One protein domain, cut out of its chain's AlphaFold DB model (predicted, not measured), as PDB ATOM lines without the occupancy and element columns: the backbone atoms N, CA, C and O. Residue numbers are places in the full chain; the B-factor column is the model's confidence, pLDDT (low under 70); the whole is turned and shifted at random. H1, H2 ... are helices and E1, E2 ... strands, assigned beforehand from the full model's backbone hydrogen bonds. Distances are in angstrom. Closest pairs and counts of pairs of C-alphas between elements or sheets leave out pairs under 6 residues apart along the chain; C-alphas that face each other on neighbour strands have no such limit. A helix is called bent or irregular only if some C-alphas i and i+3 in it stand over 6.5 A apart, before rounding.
ATOM      1  N   THR A  37     -30.095 -29.393  32.922       92.81
ATOM      2  CA  THR A  37     -30.103 -30.739  33.508       92.81
ATOM      3  C   THR A  37     -31.128 -31.648  32.868       92.81
ATOM      4  O   THR A  37     -32.242 -31.238  32.542       92.81
ATOM      5  N   VAL A  38     -30.741 -32.914  32.726       95.75
ATOM      6  CA  VAL A  38     -31.560 -33.947  32.103       95.75
ATOM      7  C   VAL A  38     -31.452 -35.229  32.905       95.75
ATOM      8  O   VAL A  38     -30.344 -35.683  33.190       95.75
ATOM      9  N   ILE A  39     -32.594 -35.837  33.218       96.81
ATOM     10  CA  ILE A  39     -32.647 -37.179  33.799       96.81
ATOM     11  C   ILE A  39     -32.951 -38.185  32.696       96.81
ATOM     12  O   ILE A  39     -34.075 -38.263  32.205       96.81
ATOM     13  N   ALA A  40     -31.939 -38.954  32.306       97.81
ATOM     14  CA  ALA A  40     -32.115 -40.114  31.442       97.81
ATOM     15  C   ALA A  40     -32.412 -41.352  32.297       97.81
ATOM     16  O   ALA A  40     -31.717 -41.602  33.282       97.81
ATOM     17  N   HIS A  41     -33.428 -42.128  31.932       97.88
ATOM     18  CA  HIS A  41     -33.802 -43.342  32.643       97.88
ATOM     19  C   HIS A  41     -34.207 -44.468  31.694       97.88
ATOM     20  O   HIS A  41     -34.757 -44.246  30.615       97.88
ATOM     21  N   HIS A  42     -33.997 -45.690  32.176       98.06
ATOM     22  CA  HIS A  42     -34.596 -46.909  31.645       98.06
ATOM     23  C   HIS A  42     -35.768 -47.284  32.540       98.06
ATOM     24  O   HIS A  42     -35.634 -47.275  33.765       98.06
ATOM     25  N   ALA A  43     -36.917 -47.608  31.955       96.94
ATOM     26  CA  ALA A  43     -38.088 -48.008  32.726       96.94
ATOM     27  C   ALA A  43     -38.703 -49.291  32.169       96.94
ATOM     28  O   ALA A  43     -38.955 -49.413  30.973       96.94
ATOM     29  N   ARG A  44     -39.004 -50.233  33.063       97.50
ATOM     30  CA  ARG A  44     -39.767 -51.448  32.771       97.50
ATOM     31  C   ARG A  44     -40.785 -51.664  33.879       97.50
ATOM     32  O   ARG A  44     -40.488 -51.416  35.046       97.50
ATOM     33  N   GLY A  45     -41.984 -52.103  33.522       97.06
ATOM     34  CA  GLY A  45     -43.045 -52.380  34.484       97.06
ATOM     35  C   GLY A  45     -43.883 -53.584  34.083       97.06
ATOM     36  O   GLY A  45     -43.956 -53.919  32.903       97.06
ATOM     37  N   LYS A  46     -44.539 -54.203  35.066       97.75
ATOM     38  CA  LYS A  46     -45.504 -55.286  34.861       97.75
ATOM     39  C   LYS A  46     -46.915 -54.714  34.728       97.75
ATOM     40  O   LYS A  46     -47.461 -54.176  35.689       97.75
ATOM     41  N   TYR A  47     -47.478 -54.794  33.533       97.06
ATOM     42  CA  TYR A  47     -48.819 -54.319  33.200       97.06
ATOM     43  C   TYR A  47     -49.789 -55.503  33.071       97.06
ATOM     44  O   TYR A  47     -49.395 -56.666  33.163       97.06
ATOM     45  N   THR A  48     -51.074 -55.217  32.849       97.75
ATOM     46  CA  THR A  48     -52.097 -56.249  32.594       97.75
ATOM     47  C   THR A  48     -51.784 -57.091  31.353       97.75
ATOM     48  O   THR A  48     -52.178 -58.248  31.289       97.75
ATOM     49  N   ASN A  49     -51.022 -56.541  30.403       96.75
ATOM     50  CA  ASN A  49     -50.511 -57.222  29.212       96.75
ATOM     51  C   ASN A  49     -49.052 -57.706  29.368       96.75
ATOM     52  O   ASN A  49     -48.316 -57.791  28.387       96.75
ATOM     53  N   GLY A  50     -48.619 -57.999  30.595       97.62
ATOM     54  CA  GLY A  50     -47.282 -58.513  30.884       97.62
ATOM     55  C   GLY A  50     -46.225 -57.425  31.052       97.62
ATOM     56  O   GLY A  50     -46.524 -56.256  31.299       97.62
ATOM     57  N   ASP A  51     -44.961 -57.825  30.967       98.00
ATOM     58  CA  ASP A  51     -43.838 -56.912  31.151       98.00
ATOM     59  C   ASP A  51     -43.655 -55.998  29.940       98.00
ATOM     60  O   ASP A  51     -43.559 -56.458  28.806       98.00
ATOM     61  N   GLN A  52     -43.544 -54.698  30.196       97.81
ATOM     62  CA  GLN A  52     -43.355 -53.680  29.170       97.81
ATOM     63  C   GLN A  52     -42.118 -52.851  29.495       97.81
ATOM     64  O   GLN A  52     -42.037 -52.244  30.567       97.81
ATOM     65  N   THR A  53     -41.173 -52.803  28.561       97.69
ATOM     66  CA  THR A  53     -40.024 -51.889  28.601       97.69
ATOM     67  C   THR A  53     -40.388 -50.599  27.866       97.69
ATOM     68  O   THR A  53     -41.174 -50.609  26.917       97.69
ATOM     69  N   HIS A  54     -39.841 -49.472  28.302       97.94
ATOM     70  CA  HIS A  54     -40.206 -48.141  27.840       97.94
ATOM     71  C   HIS A  54     -38.990 -47.382  27.305       97.94
ATOM     72  O   HIS A  54     -38.034 -47.191  28.045       97.94
ATOM     73  N   GLY A  55     -39.100 -46.865  26.081       97.19
ATOM     74  CA  GLY A  55     -38.141 -45.939  25.470       97.19
ATOM     75  C   GLY A  55     -38.814 -44.956  24.509       97.19
ATOM     76  O   GLY A  55     -40.031 -44.743  24.618       97.19
ATOM     77  N   LEU A  56     -38.039 -44.395  23.580       96.19
ATOM     78  CA  LEU A  56     -38.472 -43.524  22.478       96.19
ATOM     79  C   LEU A  56     -39.284 -42.304  22.943       96.19
ATOM     80  O   LEU A  56     -40.371 -42.026  22.432       96.19
ATOM     81  N   SER A  57     -38.850 -41.650  24.024       96.06
ATOM     82  CA  SER A  57     -39.453 -40.382  24.443       96.06
ATOM     83  C   SER A  57     -38.516 -39.546  25.288       96.06
ATOM     84  O   SER A  57     -38.028 -39.988  26.320       96.06
ATOM     85  N   GLY A  58     -38.374 -38.286  24.922       93.62
ATOM     86  CA  GLY A  58     -37.630 -37.301  25.675       93.62
ATOM     87  C   GLY A  58     -38.173 -35.904  25.464       93.62
ATOM     88  O   GLY A  58     -39.179 -35.682  24.791       93.62
ATOM     89  N   GLY A  59     -37.515 -34.950  26.107       93.25
ATOM     90  CA  GLY A  59     -37.955 -33.566  26.141       93.25
ATOM     91  C   GLY A  59     -38.181 -33.085  27.561       93.25
ATOM     92  O   GLY A  59     -38.265 -33.869  28.503       93.25
ATOM     93  N   ASN A  60     -38.257 -31.764  27.721       92.88
ATOM     94  CA  ASN A  60     -38.551 -31.136  29.005       92.88
ATOM     95  C   ASN A  60     -37.703 -31.707  30.162       92.88
ATOM     96  O   ASN A  60     -38.266 -32.117  31.159       92.88
ATOM     97  N   GLY A  61     -36.377 -31.821  30.014       95.12
ATOM     98  CA  GLY A  61     -35.453 -32.232  31.084       95.12
ATOM     99  C   GLY A  61     -35.428 -33.729  31.424       95.12
ATOM    100  O   GLY A  61     -34.887 -34.096  32.467       95.12
ATOM    101  N   MET A  62     -36.002 -34.606  30.596       96.50
ATOM    102  CA  MET A  62     -36.031 -36.052  30.849       96.50
ATOM    103  C   MET A  62     -35.957 -36.873  29.562       96.50
ATOM    104  O   MET A  62     -36.489 -36.439  28.544       96.50
ATOM    105  N   LEU A  63     -35.339 -38.059  29.630       98.12
ATOM    106  CA  LEU A  63     -35.277 -39.049  28.547       98.12
ATOM    107  C   LEU A  63     -35.705 -40.424  29.074       98.12
ATOM    108  O   LEU A  63     -35.126 -40.925  30.036       98.12
ATOM    109  N   THR A  64     -36.681 -41.044  28.428       98.25
ATOM    110  CA  THR A  64     -37.082 -42.442  28.602       98.25
ATOM    111  C   THR A  64     -36.505 -43.234  27.434       98.25
ATOM    112  O   THR A  64     -36.933 -43.032  26.297       98.25
ATOM    113  N   LEU A  65     -35.543 -44.116  27.709       98.44
ATOM    114  CA  LEU A  65     -34.712 -44.762  26.685       98.44
ATOM    115  C   LEU A  65     -34.812 -46.295  26.738       98.44
ATOM    116  O   LEU A  65     -34.883 -46.858  27.830       98.44
ATOM    117  N   TYR A  66     -34.755 -46.955  25.575       97.75
ATOM    118  CA  TYR A  66     -34.327 -48.353  25.442       97.75
ATOM    119  C   TYR A  66     -32.801 -48.430  25.362       97.75
ATOM    120  O   TYR A  66     -32.177 -49.189  26.100       97.75
ATOM    121  N   ASP A  67     -32.200 -47.592  24.519       96.19
ATOM    122  CA  ASP A  67     -30.768 -47.513  24.277       96.19
ATOM    123  C   ASP A  67     -30.209 -46.146  24.701       96.19
ATOM    124  O   ASP A  67     -30.654 -45.077  24.287       96.19
ATOM    125  N   SER A  68     -29.152 -46.160  25.518       96.12
ATOM    126  CA  SER A  68     -28.437 -44.936  25.937       96.12
ATOM    127  C   SER A  68     -27.373 -44.466  24.939       96.12
ATOM    128  O   SER A  68     -26.537 -43.618  25.254       96.12
ATOM    129  N   VAL A  69     -27.380 -45.036  23.738       95.31
ATOM    130  CA  VAL A  69     -26.453 -44.747  22.643       95.31
ATOM    131  C   VAL A  69     -27.209 -44.755  21.318       95.31
ATOM    132  O   VAL A  69     -28.376 -45.124  21.254       95.31
ATOM    133  N   GLY A  70     -26.538 -44.367  20.241       95.69
ATOM    134  CA  GLY A  70     -27.121 -44.366  18.910       95.69
ATOM    135  C   GLY A  70     -28.101 -43.219  18.706       95.69
ATOM    136  O   GLY A  70     -27.983 -42.143  19.315       95.69
ATOM    137  N   ASN A  71     -29.047 -43.443  17.793       97.25
ATOM    138  CA  ASN A  71     -29.981 -42.398  17.422       97.25
ATOM    139  C   ASN A  71     -31.051 -42.155  18.473       97.25
ATOM    140  O   ASN A  71     -31.427 -41.009  18.610       97.25
ATOM    141  N   GLU A  72     -31.492 -43.152  19.244       97.94
ATOM    142  CA  GLU A  72     -32.513 -42.923  20.276       97.94
ATOM    143  C   GLU A  72     -32.046 -41.864  21.278       97.94
ATOM    144  O   GLU A  72     -32.673 -40.817  21.396       97.94
ATOM    145  N   PHE A  73     -30.882 -42.056  21.910       98.25
ATOM    146  CA  PHE A  73     -30.335 -41.046  22.819       98.25
ATOM    147  C   PHE A  73     -30.232 -39.666  22.152       98.25
ATOM    148  O   PHE A  73     -30.627 -38.662  22.740       98.25
ATOM    149  N   SER A  74     -29.712 -39.624  20.920       98.00
ATOM    150  CA  SER A  74     -29.521 -38.381  20.158       98.00
ATOM    151  C   SER A  74     -30.863 -37.732  19.773       98.00
ATOM    152  O   SER A  74     -30.987 -36.517  19.744       98.00
ATOM    153  N   HIS A  75     -31.897 -38.513  19.509       98.56
ATOM    154  CA  HIS A  75     -33.227 -38.027  19.174       98.56
ATOM    155  C   HIS A  75     -33.902 -37.441  20.417       98.56
ATOM    156  O   HIS A  75     -34.299 -36.276  20.443       98.56
ATOM    157  N   GLU A  76     -33.918 -38.209  21.507       98.19
ATOM    158  CA  GLU A  76     -34.608 -37.814  22.730       98.19
ATOM    159  C   GLU A  76     -33.950 -36.604  23.404       98.19
ATOM    160  O   GLU A  76     -34.640 -35.702  23.890       98.19
ATOM    161  N   ILE A  77     -32.611 -36.529  23.417       98.06
ATOM    162  CA  ILE A  77     -31.919 -35.336  23.929       98.06
ATOM    163  C   ILE A  77     -32.138 -34.128  23.003       98.06
ATOM    164  O   ILE A  77     -32.187 -32.994  23.478       98.06
ATOM    165  N   GLY A  78     -32.369 -34.357  21.707       98.12
ATOM    166  CA  GLY A  78     -32.730 -33.314  20.748       98.12
ATOM    167  C   GLY A  78     -34.060 -32.645  21.096       98.12
ATOM    168  O   GLY A  78     -34.144 -31.414  21.124       98.12
ATOM    169  N   HIS A  79     -35.071 -33.433  21.473       98.00
ATOM    170  CA  HIS A  79     -36.331 -32.901  22.001       98.00
ATOM    171  C   HIS A  79     -36.140 -32.047  23.252       98.00
ATOM    172  O   HIS A  79     -36.818 -31.033  23.423       98.00
ATOM    173  N   HIS A  80     -35.195 -32.404  24.125       96.25
ATOM    174  CA  HIS A  80     -34.887 -31.574  25.286       96.25
ATOM    175  C   HIS A  80     -34.323 -30.203  24.893       96.25
ATOM    176  O   HIS A  80     -34.691 -29.207  25.514       96.25
ATOM    177  N   TYR A  81     -33.525 -30.137  23.828       96.69
ATOM    178  CA  TYR A  81     -33.045 -28.879  23.252       96.69
ATOM    179  C   TYR A  81     -34.121 -28.097  22.476       96.69
ATOM    180  O   TYR A  81     -33.836 -27.040  21.915       96.69
ATOM    181  N   GLY A  82     -35.361 -28.593  22.431       95.44
ATOM    182  CA  GLY A  82     -36.483 -27.937  21.762       95.44
ATOM    183  C   GLY A  82     -36.568 -28.214  20.262       95.44
ATOM    184  O   GLY A  82     -37.215 -27.448  19.545       95.44
ATOM    185  N   LEU A  83     -35.919 -29.274  19.771       97.88
ATOM    186  CA  LEU A  83     -36.112 -29.749  18.403       97.88
ATOM    187  C   LEU A  83     -37.419 -30.548  18.285       97.88
ATOM    188  O   LEU A  83     -37.761 -31.340  19.164       97.88
ATOM    189  N   GLY A  84     -38.136 -30.352  17.180       96.88
ATOM    190  CA  GLY A  84     -39.186 -31.266  16.724       96.88
ATOM    191  C   GLY A  84     -38.619 -32.334  15.787       96.88
ATOM    192  O   GLY A  84     -37.413 -32.370  15.542       96.88
ATOM    193  N   HIS A  85     -39.488 -33.180  15.235       97.88
ATOM    194  CA  HIS A  85     -39.101 -34.077  14.142       97.88
ATOM    195  C   HIS A  85     -38.865 -33.284  12.854       97.88
ATOM    196  O   HIS A  85     -39.541 -32.282  12.619       97.88
ATOM    197  N   TYR A  86     -37.940 -33.759  12.018       97.50
ATOM    198  CA  TYR A  86     -37.660 -33.198  10.691       97.50
ATOM    199  C   TYR A  86     -37.385 -31.680  10.684       97.50
ATOM    200  O   TYR A  86     -38.050 -30.922   9.977       97.50
ATOM    201  N   PRO A  87     -36.416 -31.195  11.485       97.19
ATOM    202  CA  PRO A  87     -36.140 -29.772  11.613       97.19
ATOM    203  C   PRO A  87     -35.786 -29.151  10.258       97.19
ATOM    204  O   PRO A  87     -34.855 -29.575   9.582       97.19
ATOM    205  N   GLY A  88     -36.537 -28.111   9.887       95.06
ATOM    206  CA  GLY A  88     -36.317 -27.353   8.656       95.06
ATOM    207  C   GLY A  88     -36.925 -27.971   7.394       95.06
ATOM    208  O   GLY A  88     -36.713 -27.412   6.318       95.06
ATOM    209  N   SER A  89     -37.688 -29.067   7.499       96.25
ATOM    210  CA  SER A  89     -38.444 -29.578   6.354       96.25
ATOM    211  C   SER A  89     -39.576 -28.630   5.940       96.25
ATOM    212  O   SER A  89     -40.144 -27.905   6.761       96.25
ATOM    213  N   GLN A  90     -39.886 -28.616   4.643       95.19
ATOM    214  CA  GLN A  90     -40.961 -27.820   4.044       95.19
ATOM    215  C   GLN A  90     -41.659 -28.653   2.964       95.19
ATOM    216  O   GLN A  90     -41.113 -28.854   1.878       95.19
ATOM    217  N   GLY A  91     -42.860 -29.162   3.258       93.31
ATOM    218  CA  GLY A  91     -43.533 -30.128   2.385       93.31
ATOM    219  C   GLY A  91     -42.677 -31.383   2.196       93.31
ATOM    220  O   GLY A  91     -42.285 -32.016   3.172       93.31
ATOM    221  N   GLU A  92     -42.351 -31.716   0.948       92.75
ATOM    222  CA  GLU A  92     -41.468 -32.842   0.607       92.75
ATOM    223  C   GLU A  92     -39.971 -32.491   0.667       92.75
ATOM    224  O   GLU A  92     -39.124 -33.377   0.545       92.75
ATOM    225  N   ASN A  93     -39.617 -31.213   0.856       96.19
ATOM    226  CA  ASN A  93     -38.226 -30.778   0.915       96.19
ATOM    227  C   ASN A  93     -37.624 -31.043   2.302       96.19
ATOM    228  O   ASN A  93     -38.052 -30.471   3.304       96.19
ATOM    229  N   MET A  94     -36.584 -31.871   2.328       95.81
ATOM    230  CA  MET A  94     -35.872 -32.353   3.508       95.81
ATOM    231  C   MET A  94     -34.432 -31.834   3.587       95.81
ATOM    232  O   MET A  94     -33.652 -32.339   4.391       95.81
ATOM    233  N   PHE A  95     -34.066 -30.835   2.778       95.31
ATOM    234  CA  PHE A  95     -32.692 -30.333   2.665       95.31
ATOM    235  C   PHE A  95     -32.038 -30.031   4.026       95.31
ATOM    236  O   PHE A  95     -30.922 -30.471   4.272       95.31
ATOM    237  N   TRP A  96     -32.752 -29.358   4.937       95.25
ATOM    238  CA  TRP A  96     -32.252 -29.012   6.279       95.25
ATOM    239  C   TRP A  96     -32.388 -30.130   7.323       95.25
ATOM    240  O   TRP A  96     -31.750 -30.080   8.375       95.25
ATOM    241  N   ALA A  97     -33.195 -31.151   7.027       96.19
ATOM    242  CA  ALA A  97     -33.389 -32.330   7.866       96.19
ATOM    243  C   ALA A  97     -32.299 -33.401   7.638       96.19
ATOM    244  O   ALA A  97     -32.255 -34.425   8.329       96.19
ATOM    245  N   ALA A  98     -31.395 -33.162   6.687       95.44
ATOM    246  CA  ALA A  98     -30.216 -33.963   6.413       95.44
ATOM    247  C   ALA A  98     -28.964 -33.079   6.386       95.44
ATOM    248  O   ALA A  98     -29.031 -31.853   6.334       95.44
ATOM    249  N   HIS A  99     -27.793 -33.706   6.434       94.94
ATOM    250  CA  HIS A  99     -26.551 -33.023   6.097       94.94
ATOM    251  C   HIS A  99     -26.515 -32.728   4.588       94.94
ATOM    252  O   HIS A  99     -27.150 -33.412   3.791       94.94
ATOM    253  N   HIS A 100     -25.757 -31.712   4.188       92.69
ATOM    254  CA  HIS A 100     -25.574 -31.305   2.787       92.69
ATOM    255  C   HIS A 100     -24.195 -30.651   2.599       92.69
ATOM    256  O   HIS A 100     -23.400 -30.585   3.537       92.69
ATOM    257  N   ALA A 101     -23.880 -30.180   1.389       89.06
ATOM    258  CA  ALA A 101     -22.575 -29.586   1.074       89.06
ATOM    259  C   ALA A 101     -22.239 -28.356   1.937       89.06
ATOM    260  O   ALA A 101     -21.077 -28.163   2.283       89.06
ATOM    261  N   ASP A 102     -23.251 -27.591   2.348       84.38
ATOM    262  CA  ASP A 102     -23.078 -26.427   3.232       84.38
ATOM    263  C   ASP A 102     -23.131 -26.798   4.725       84.38
ATOM    264  O   ASP A 102     -22.930 -25.949   5.593       84.38
ATOM    265  N   SER A 103     -23.376 -28.071   5.056       83.75
ATOM    266  CA  SER A 103     -23.204 -28.574   6.417       83.75
ATOM    267  C   SER A 103     -21.724 -28.856   6.672       83.75
ATOM    268  O   SER A 103     -21.131 -29.737   6.052       83.75
ATOM    269  N   GLY A 104     -21.123 -28.146   7.628       84.94
ATOM    270  CA  GLY A 104     -19.750 -28.410   8.059       84.94
ATOM    271  C   GLY A 104     -19.557 -29.824   8.628       84.94
ATOM    272  O   GLY A 104     -20.494 -30.483   9.084       84.94
ATOM    273  N   TRP A 105     -18.312 -30.298   8.629       91.81
ATOM    274  CA  TRP A 105     -17.943 -31.527   9.334       91.81
ATOM    275  C   TRP A 105     -17.846 -31.274  10.840       91.81
ATOM    276  O   TRP A 105     -17.436 -30.202  11.281       91.81
ATOM    277  N   GLY A 106     -18.216 -32.273  11.641       91.38
ATOM    278  CA  GLY A 106     -18.017 -32.213  13.087       91.38
ATOM    279  C   GLY A 106     -16.546 -32.402  13.462       91.38
ATOM    280  O   GLY A 106     -15.730 -32.827  12.645       91.38
ATOM    281  N   TYR A 107     -16.219 -32.164  14.729       92.88
ATOM    282  CA  TYR A 107     -14.902 -32.454  15.291       92.88
ATOM    283  C   TYR A 107     -15.056 -33.161  16.637       92.88
ATOM    284  O   TYR A 107     -15.820 -32.721  17.497       92.88
ATOM    285  N   ILE A 108     -14.357 -34.283  16.811       93.12
ATOM    286  CA  ILE A 108     -14.341 -35.049  18.059       93.12
ATOM    287  C   ILE A 108     -13.022 -34.744  18.757       93.12
ATOM    288  O   ILE A 108     -12.002 -35.376  18.482       93.12
ATOM    289  N   ALA A 109     -13.046 -33.761  19.655       91.50
ATOM    290  CA  ALA A 109     -11.828 -33.185  20.219       91.50
ATOM    291  C   ALA A 109     -10.955 -34.195  20.974       91.50
ATOM    292  O   ALA A 109      -9.748 -34.211  20.777       91.50
ATOM    293  N   TYR A 110     -11.547 -35.105  21.751       90.94
ATOM    294  CA  TYR A 110     -10.779 -36.133  22.469       90.94
ATOM    295  C   TYR A 110     -10.172 -37.213  21.562       90.94
ATOM    296  O   TYR A 110      -9.343 -37.990  22.015       90.94
ATOM    297  N   ARG A 111     -10.594 -37.280  20.294       92.50
ATOM    298  CA  ARG A 111      -9.998 -38.148  19.270       92.50
ATOM    299  C   ARG A 111      -9.013 -37.402  18.377       92.50
ATOM    300  O   ARG A 111      -8.327 -38.040  17.593       92.50
ATOM    301  N   ASN A 112      -9.024 -36.068  18.410       89.38
ATOM    302  CA  ASN A 112      -8.390 -35.218  17.408       89.38
ATOM    303  C   ASN A 112      -8.752 -35.620  15.957       89.38
ATOM    304  O   ASN A 112      -7.900 -35.708  15.073       89.38
ATOM    305  N   LYS A 113     -10.035 -35.918  15.703       92.06
ATOM    306  CA  LYS A 113     -10.521 -36.347  14.380       92.06
ATOM    307  C   LYS A 113     -11.718 -35.532  13.927       92.06
ATOM    308  O   LYS A 113     -12.635 -35.244  14.701       92.06
ATOM    309  N   MET A 114     -11.743 -35.247  12.629       92.62
ATOM    310  CA  MET A 114     -12.945 -34.760  11.970       92.62
ATOM    311  C   MET A 114     -13.996 -35.868  11.889       92.62
ATOM    312  O   MET A 114     -13.690 -37.048  11.712       92.62
ATOM    313  N   ARG A 115     -15.257 -35.465  11.983       91.44
ATOM    314  CA  ARG A 115     -16.428 -36.321  11.864       91.44
ATOM    315  C   ARG A 115     -17.184 -35.948  10.598       91.44
ATOM    316  O   ARG A 115     -17.846 -34.912  10.550       91.44
ATOM    317  N   GLY A 116     -17.079 -36.811   9.591       91.12
ATOM    318  CA  GLY A 116     -17.746 -36.613   8.310       91.12
ATOM    319  C   GLY A 116     -19.270 -36.571   8.428       91.12
ATOM    320  O   GLY A 116     -19.862 -37.215   9.295       91.12
ATOM    321  N   ASN A 117     -19.886 -35.828   7.517       92.75
ATOM    322  CA  ASN A 117     -21.335 -35.660   7.393       92.75
ATOM    323  C   ASN A 117     -21.972 -36.610   6.353       92.75
ATOM    324  O   ASN A 117     -23.154 -36.489   6.040       92.75
ATOM    325  N   LEU A 118     -21.192 -37.556   5.820       92.12
ATOM    326  CA  LEU A 118     -21.614 -38.546   4.830       92.12
ATOM    327  C   LEU A 118     -22.059 -39.857   5.489       92.12
ATOM    328  O   LEU A 118     -21.607 -40.217   6.579       92.12
ATOM    329  N   ALA A 119     -22.923 -40.602   4.805       90.25
ATOM    330  CA  ALA A 119     -23.385 -41.920   5.221       90.25
ATOM    331  C   ALA A 119     -22.422 -43.023   4.735       90.25
ATOM    332  O   ALA A 119     -22.718 -43.774   3.812       90.25
ATOM    333  N   TRP A 120     -21.251 -43.133   5.373       84.94
ATOM    334  CA  TRP A 120     -20.151 -44.012   4.929       84.94
ATOM    335  C   TRP A 120     -20.478 -45.511   4.853       84.94
ATOM    336  O   TRP A 120     -19.774 -46.260   4.179       84.94
ATOM    337  N   HIS A 121     -21.511 -45.963   5.560       79.88
ATOM    338  CA  HIS A 121     -21.878 -47.377   5.651       79.88
ATOM    339  C   HIS A 121     -22.751 -47.857   4.481       79.88
ATOM    340  O   HIS A 121     -23.010 -49.053   4.369       79.88
ATOM    341  N   THR A 122     -23.222 -46.950   3.622       80.56
ATOM    342  CA  THR A 122     -24.129 -47.274   2.520       80.56
ATOM    343  C   THR A 122     -23.625 -46.709   1.197       80.56
ATOM    344  O   THR A 122     -23.051 -45.624   1.134       80.56
ATOM    345  N   ARG A 123     -23.846 -47.466   0.119       81.25
ATOM    346  CA  ARG A 123     -23.646 -47.012  -1.268       81.25
ATOM    347  C   ARG A 123     -24.960 -46.610  -1.937       81.25
ATOM    348  O   ARG A 123     -24.953 -46.214  -3.098       81.25
ATOM    349  N   ASN A 124     -26.078 -46.732  -1.222       86.94
ATOM    350  CA  ASN A 124     -27.386 -46.376  -1.747       86.94
ATOM    351  C   ASN A 124     -27.495 -44.855  -1.778       86.94
ATOM    352  O   ASN A 124     -27.560 -44.203  -0.736       86.94
ATOM    353  N   LEU A 125     -27.491 -44.307  -2.987       89.00
ATOM    354  CA  LEU A 125     -27.717 -42.892  -3.226       89.00
ATOM    355  C   LEU A 125     -29.215 -42.602  -3.141       89.00
ATOM    356  O   LEU A 125     -30.028 -43.385  -3.634       89.00
ATOM    357  N   GLY A 126     -29.578 -41.473  -2.534       83.81
ATOM    358  CA  GLY A 126     -30.951 -40.977  -2.617       83.81
ATOM    359  C   GLY A 126     -31.277 -40.567  -4.053       83.81
ATOM    360  O   GLY A 126     -30.386 -40.138  -4.788       83.81
ATOM    361  N   ASP A 127     -32.543 -40.660  -4.463       85.88
ATOM    362  CA  ASP A 127     -32.977 -40.177  -5.784       85.88
ATOM    363  C   ASP A 127     -33.077 -38.639  -5.856       85.88
ATOM    364  O   ASP A 127     -33.265 -38.076  -6.934       85.88
ATOM    365  N   GLY A 128     -32.912 -37.962  -4.714       85.62
ATOM    366  CA  GLY A 128     -32.891 -36.508  -4.581       85.62
ATOM    367  C   GLY A 128     -34.260 -35.837  -4.691       85.62
ATOM    368  O   GLY A 128     -34.323 -34.611  -4.626       85.62
ATOM    369  N   LYS A 129     -35.361 -36.592  -4.826       90.81
ATOM    370  CA  LYS A 129     -36.710 -36.014  -4.992       90.81
ATOM    371  C   LYS A 129     -37.172 -35.211  -3.782       90.81
ATOM    372  O   LYS A 129     -37.901 -34.242  -3.929       90.81
ATOM    373  N   ASN A 130     -36.689 -35.581  -2.602       92.00
ATOM    374  CA  ASN A 130     -36.935 -34.876  -1.347       92.00
ATOM    375  C   ASN A 130     -35.991 -33.675  -1.126       92.00
ATOM    376  O   ASN A 130     -35.867 -33.187  -0.007       92.00
ATOM    377  N   GLY A 131     -35.263 -33.228  -2.152       92.31
ATOM    378  CA  GLY A 131     -34.362 -32.078  -2.068       92.31
ATOM    379  C   GLY A 131     -33.015 -32.346  -1.391       92.31
ATOM    380  O   GLY A 131     -32.210 -31.425  -1.304       92.31
ATOM    381  N   VAL A 132     -32.723 -33.573  -0.939       93.25
ATOM    382  CA  VAL A 132     -31.413 -33.919  -0.356       93.25
ATOM    383  C   VAL A 132     -30.449 -34.352  -1.471       93.25
ATOM    384  O   VAL A 132     -30.672 -35.394  -2.095       93.25
ATOM    385  N   PRO A 133     -29.375 -33.590  -1.759       91.00
ATOM    386  CA  PRO A 133     -28.432 -33.950  -2.815       91.00
ATOM    387  C   PRO A 133     -27.544 -35.137  -2.409       91.00
ATOM    388  O   PRO A 133     -27.427 -35.474  -1.237       91.00
ATOM    389  N   ASN A 134     -26.845 -35.740  -3.375       92.44
ATOM    390  CA  ASN A 134     -25.729 -36.653  -3.099       92.44
ATOM    391  C   ASN A 134     -24.400 -35.923  -3.309       92.44
ATOM    392  O   ASN A 134     -24.244 -35.188  -4.289       92.44
ATOM    393  N   PHE A 135     -23.408 -36.178  -2.459       91.75
ATOM    394  CA  PHE A 135     -22.064 -35.640  -2.646       91.75
ATOM    395  C   PHE A 135     -21.412 -36.283  -3.874       91.75
ATOM    396  O   PHE A 135     -21.169 -37.492  -3.904       91.75
ATOM    397  N   LEU A 136     -21.178 -35.467  -4.908       90.00
ATOM    398  CA  LEU A 136     -20.562 -35.857  -6.185       90.00
ATOM    399  C   LEU A 136     -21.224 -37.063  -6.880       90.00
ATOM    400  O   LEU A 136     -20.587 -37.725  -7.693       90.00
ATOM    401  N   LYS A 137     -22.493 -37.371  -6.566       89.00
ATOM    402  CA  LYS A 137     -23.179 -38.612  -6.990       89.00
ATOM    403  C   LYS A 137     -22.423 -39.897  -6.598       89.00
ATOM    404  O   LYS A 137     -22.572 -40.920  -7.255       89.00
ATOM    405  N   GLN A 138     -21.609 -39.840  -5.544       89.44
ATOM    406  CA  GLN A 138     -20.812 -40.966  -5.044       89.44
ATOM    407  C   GLN A 138     -21.202 -41.369  -3.624       89.44
ATOM    408  O   GLN A 138     -21.135 -42.549  -3.287       89.44
ATOM    409  N   TYR A 139     -21.635 -40.406  -2.805       90.94
ATOM    410  CA  TYR A 139     -21.991 -40.641  -1.409       90.94
ATOM    411  C   TYR A 139     -23.296 -39.936  -1.046       90.94
ATOM    412  O   TYR A 139     -23.507 -38.777  -1.407       90.94
ATOM    413  N   ALA A 140     -24.148 -40.619  -0.285       93.00
ATOM    414  CA  ALA A 140     -25.283 -39.986   0.373       93.00
ATOM    415  C   ALA A 140     -24.811 -39.197   1.606       93.00
ATOM    416  O   ALA A 140     -23.859 -39.594   2.289       93.00
ATOM    417  N   TYR A 141     -25.491 -38.096   1.920       94.00
ATOM    418  CA  TYR A 141     -25.311 -37.410   3.198       94.00
ATOM    419  C   TYR A 141     -26.016 -38.156   4.337       94.00
ATOM    420  O   TYR A 141     -26.971 -38.904   4.127       94.00
ATOM    421  N   GLY A 142     -25.527 -37.968   5.562       93.44
ATOM    422  CA  GLY A 142     -26.199 -38.457   6.761       93.44
ATOM    423  C   GLY A 142     -27.472 -37.666   7.062       93.44
ATOM    424  O   GLY A 142     -27.576 -36.492   6.724       93.44
ATOM    425  N   TRP A 143     -28.416 -38.290   7.757       95.06
ATOM    426  CA  TRP A 143     -29.638 -37.636   8.231       95.06
ATOM    427  C   TRP A 143     -29.457 -37.027   9.624       95.06
ATOM    428  O   TRP A 143     -28.646 -37.521  10.416       95.06
ATOM    429  N   ASP A 144     -30.216 -35.971   9.929       96.81
ATOM    430  CA  ASP A 144     -30.272 -35.396  11.274       96.81
ATOM    431  C   ASP A 144     -30.783 -36.433  12.293       96.81
ATOM    432  O   ASP A 144     -31.597 -37.303  11.963       96.81
ATOM    433  N   ALA A 145     -30.358 -36.325  13.555       97.31
ATOM    434  CA  ALA A 145     -30.829 -37.217  14.616       97.31
ATOM    435  C   ALA A 145     -32.360 -37.180  14.801       97.31
ATOM    436  O   ALA A 145     -32.973 -38.184  15.172       97.31
ATOM    437  N   MET A 146     -32.988 -36.054  14.458       98.25
ATOM    438  CA  MET A 146     -34.433 -35.829  14.501       98.25
ATOM    439  C   MET A 146     -35.177 -36.292  13.237       98.25
ATOM    440  O   MET A 146     -36.376 -36.047  13.110       98.25
ATOM    441  N   SER A 147     -34.476 -36.937  12.298       96.81
ATOM    442  CA  SER A 147     -34.976 -37.251  10.949       96.81
ATOM    443  C   SER A 147     -34.600 -38.661  10.486       96.81
ATOM    444  O   SER A 147     -34.339 -38.886   9.308       96.81
ATOM    445  N   GLY A 148     -34.514 -39.615  11.418       94.19
ATOM    446  CA  GLY A 148     -34.110 -40.992  11.107       94.19
ATOM    447  C   GLY A 148     -32.603 -41.171  10.887       94.19
ATOM    448  O   GLY A 148     -32.183 -42.132  10.246       94.19
ATOM    449  N   GLY A 149     -31.781 -40.254  11.406       94.44
ATOM    450  CA  GLY A 149     -30.329 -40.383  11.405       94.44
ATOM    451  C   GLY A 149     -29.809 -41.622  12.132       94.44
ATOM    452  O   GLY A 149     -30.507 -42.296  12.885       94.44
ATOM    453  N   ALA A 150     -28.536 -41.921  11.897       92.75
ATOM    454  CA  ALA A 150     -27.847 -43.051  12.501       92.75
ATOM    455  C   ALA A 150     -26.361 -42.739  12.718       92.75
ATOM    456  O   ALA A 150     -25.813 -41.743  12.230       92.75
ATOM    457  N   THR A 151     -25.679 -43.623  13.442       88.69
ATOM    458  CA  THR A 151     -24.232 -43.555  13.643       88.69
ATOM    459  C   THR A 151     -23.495 -43.827  12.333       88.69
ATOM    460  O   THR A 151     -23.305 -44.971  11.936       88.69
ATOM    461  N   ASN A 152     -23.028 -42.766  11.679       84.56
ATOM    462  CA  ASN A 152     -22.225 -42.839  10.454       84.56
ATOM    463  C   ASN A 152     -20.716 -42.803  10.733       84.56
ATOM    464  O   ASN A 152     -19.953 -42.228   9.972       84.56
ATOM    465  N   SER A 153     -20.255 -43.322  11.869       81.44
ATOM    466  CA  SER A 153     -18.851 -43.205  12.263       81.44
ATOM    467  C   SER A 153     -18.420 -44.390  13.115       81.44
ATOM    468  O   SER A 153     -19.142 -44.779  14.025       81.44
ATOM    469  N   SER A 154     -17.221 -44.919  12.864       81.56
ATOM    470  CA  SER A 154     -16.581 -45.915  13.734       81.56
ATOM    471  C   SER A 154     -16.001 -45.309  15.016       81.56
ATOM    472  O   SER A 154     -15.631 -46.043  15.925       81.56
ATOM    473  N   ILE A 155     -15.929 -43.975  15.107       87.62
ATOM    474  CA  ILE A 155     -15.280 -43.250  16.209       87.62
ATOM    475  C   ILE A 155     -16.277 -42.489  17.100       87.62
ATOM    476  O   ILE A 155     -15.871 -41.790  18.027       87.62
ATOM    477  N   SER A 156     -17.586 -42.612  16.839       90.56
ATOM    478  CA  SER A 156     -18.659 -42.051  17.669       90.56
ATOM    479  C   SER A 156     -19.898 -42.943  17.661       90.56
ATOM    480  O   SER A 156     -20.381 -43.334  16.601       90.56
ATOM    481  N   ARG A 157     -20.449 -43.200  18.851       92.25
ATOM    482  CA  ARG A 157     -21.660 -44.012  19.054       92.25
ATOM    483  C   ARG A 157     -22.962 -43.208  19.037       92.25
ATOM    484  O   ARG A 157     -24.009 -43.784  19.288       92.25
ATOM    485  N   TYR A 158     -22.920 -41.903  18.784       95.12
ATOM    486  CA  TYR A 158     -24.105 -41.031  18.758       95.12
ATOM    487  C   TYR A 158     -24.385 -40.562  17.336       95.12
ATOM    488  O   TYR A 158     -23.485 -40.616  16.507       95.12
ATOM    489  N   THR A 159     -25.584 -40.084  17.018       95.50
ATOM    490  CA  THR A 159     -25.882 -39.521  15.689       95.50
ATOM    491  C   THR A 159     -25.314 -38.105  15.572       95.50
ATOM    492  O   THR A 159     -25.134 -37.407  16.569       95.50
ATOM    493  N   HIS A 160     -24.919 -37.694  14.365       94.94
ATOM    494  CA  HIS A 160     -24.394 -36.346  14.128       94.94
ATOM    495  C   HIS A 160     -25.550 -35.405  13.800       94.94
ATOM    496  O   HIS A 160     -26.182 -35.585  12.761       94.94
ATOM    497  N   TYR A 161     -25.827 -34.415  14.649       96.19
ATOM    498  CA  TYR A 161     -26.792 -33.369  14.305       96.19
ATOM    499  C   TYR A 161     -26.301 -32.545  13.123       96.19
ATOM    500  O   TYR A 161     -25.100 -32.318  12.965       96.19
ATOM    501  N   THR A 162     -27.241 -32.056  12.325       95.88
ATOM    502  CA  THR A 162     -26.950 -31.078  11.276       95.88
ATOM    503  C   THR A 162     -26.485 -29.749  11.872       95.88
ATOM    504  O   THR A 162     -26.765 -29.411  13.034       95.88
ATOM    505  N   GLY A 163     -25.787 -28.956  11.054       93.88
ATOM    506  CA  GLY A 163     -25.473 -27.569  11.402       93.88
ATOM    507  C   GLY A 163     -26.742 -26.753  11.666       93.88
ATOM    508  O   GLY A 163     -26.770 -25.965  12.610       93.88
ATOM    509  N   TYR A 164     -27.812 -27.024  10.911       95.19
ATOM    510  CA  TYR A 164     -29.123 -26.400  11.076       95.19
ATOM    511  C   TYR A 164     -29.690 -26.624  12.484       95.19
ATOM    512  O   TYR A 164     -29.862 -25.658  13.226       95.19
ATOM    513  N   SER A 165     -29.891 -27.880  12.905       96.81
ATOM    514  CA  SER A 165     -30.405 -28.217  14.246       96.81
ATOM    515  C   SER A 165     -29.564 -27.610  15.368       96.81
ATOM    516  O   SER A 165     -30.096 -27.091  16.356       96.81
ATOM    517  N   THR A 166     -28.239 -27.644  15.197       95.06
ATOM    518  CA  THR A 166     -27.302 -27.080  16.173       95.06
ATOM    519  C   THR A 166     -27.488 -25.571  16.316       95.06
ATOM    520  O   THR A 166     -27.574 -25.068  17.436       95.06
ATOM    521  N   HIS A 167     -27.596 -24.865  15.189       94.31
ATOM    522  CA  HIS A 167     -27.738 -23.416  15.137       94.31
ATOM    523  C   HIS A 167     -29.102 -22.936  15.644       94.31
ATOM    524  O   HIS A 167     -29.162 -22.028  16.470       94.31
ATOM    525  N   ILE A 168     -30.200 -23.545  15.184       95.81
ATOM    526  CA  ILE A 168     -31.544 -23.017  15.457       95.81
ATOM    527  C   ILE A 168     -32.058 -23.340  16.864       95.81
ATOM    528  O   ILE A 168     -32.944 -22.645  17.362       95.81
ATOM    529  N   ARG A 169     -31.550 -24.404  17.504       96.62
ATOM    530  CA  ARG A 169     -32.078 -24.894  18.790       96.62
ATOM    531  C   ARG A 169     -30.999 -25.232  19.804       96.62
ATOM    532  O   ARG A 169     -31.023 -24.659  20.887       96.62
ATOM    533  N   ILE A 170     -30.054 -26.116  19.478       97.00
ATOM    534  CA  ILE A 170     -29.152 -26.686  20.496       97.00
ATOM    535  C   ILE A 170     -28.268 -25.610  21.133       97.00
ATOM    536  O   ILE A 170     -28.282 -25.453  22.351       97.00
ATOM    537  N   GLN A 171     -27.520 -24.842  20.338       95.44
ATOM    538  CA  GLN A 171     -26.643 -23.797  20.870       95.44
ATOM    539  C   GLN A 171     -27.430 -22.677  21.586       95.44
ATOM    540  O   GLN A 171     -27.065 -22.355  22.722       95.44
ATOM    541  N   PRO A 172     -28.524 -22.122  21.016       95.25
ATOM    542  CA  PRO A 172     -29.377 -21.170  21.730       95.25
ATOM    543  C   PRO A 172     -29.935 -21.711  23.049       95.25
ATOM    544  O   PRO A 172     -30.004 -20.969  24.029       95.25
ATOM    545  N   HIS A 173     -30.292 -22.999  23.106       94.75
ATOM    546  CA  HIS A 173     -30.800 -23.620  24.328       94.75
ATOM    547  C   HIS A 173     -29.769 -23.570  25.453       94.75
ATOM    548  O   HIS A 173     -30.143 -23.248  26.570       94.75
ATOM    549  N   PHE A 174     -28.479 -23.799  25.188       93.44
ATOM    550  CA  PHE A 174     -27.445 -23.628  26.219       93.44
ATOM    551  C   PHE A 174     -27.255 -22.160  26.627       93.44
ATOM    552  O   PHE A 174     -27.123 -21.874  27.815       93.44
ATOM    553  N   GLY A 175     -27.267 -21.228  25.667       91.75
ATOM    554  CA  GLY A 175     -27.064 -19.798  25.936       91.75
ATOM    555  C   GLY A 175     -28.185 -19.141  26.751       91.75
ATOM    556  O   GLY A 175     -27.942 -18.156  27.438       91.75
ATOM    557  N   ALA A 176     -29.400 -19.697  26.707       91.56
ATOM    558  CA  ALA A 176     -30.571 -19.176  27.415       91.56
ATOM    559  C   ALA A 176     -30.758 -19.740  28.839       91.56
ATOM    560  O   ALA A 176     -31.748 -19.416  29.499       91.56
TER     561      ALA A 176
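AT A GLANCE: This is residues 37 to 176 of the 599 residues of an uncharacterized protein of Acinetobacter towneri DSM 14962 = CIP 107472 (UniProt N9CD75). The domain has little regular structure: a body mostly of loops, with helix H1 packed on one face of the small mixed sheet E1 E5 E4, and hairpin E2 and E3 running on from it, residues 46 to 51 sticking out. Its 140 printed residues, 49 in named elements, run E1 E2 E3 E4 E5 H1 E6 E7 H2, class mixed; it is compact, radius of gyration of the C-alphas 16.3 A, spans 53 by 36 by 33 A.

HOW THE PARTS SIT: E1, residues 39 to 41, runs on into E2, residues 43 to 47, at 50 degrees. E2 and E3, residues 50 to 54, form a hairpin, N 47 and O 50 being 2.8 A apart. E4, residues 57 to 59, and E5, residues 62 to 64, form another, N 64 and O 57 at 2.7 A; E1 is parallel to E5, N 41 and O 63 at 2.8 A. H1, residues 70 to 80, is on this sheet, two layers, height 7.7 A. E6, residues 106 to 108, and E7, residues 113 to 115, form a hairpin, N 115 and O 106 at 2.8 A. H2, residues 163 to 175, is irregular, C-alphas 168 and 171 being 7.3 A apart, with 7 of 9 O i to N i+4 pairs within hydrogen-bond range; H1 has every pair.

IN THESE COORDINATES: E1 begins at C-alpha 39 (-32.647, -37.179, 33.799); H2, 16.6 A long, ends at C-alpha 175 (-27.064, -19.798, 25.936).

THE WHOLE: The printed part has no cut; links H1 to E6 and E7 to H2 are long; no printed residue is under 70.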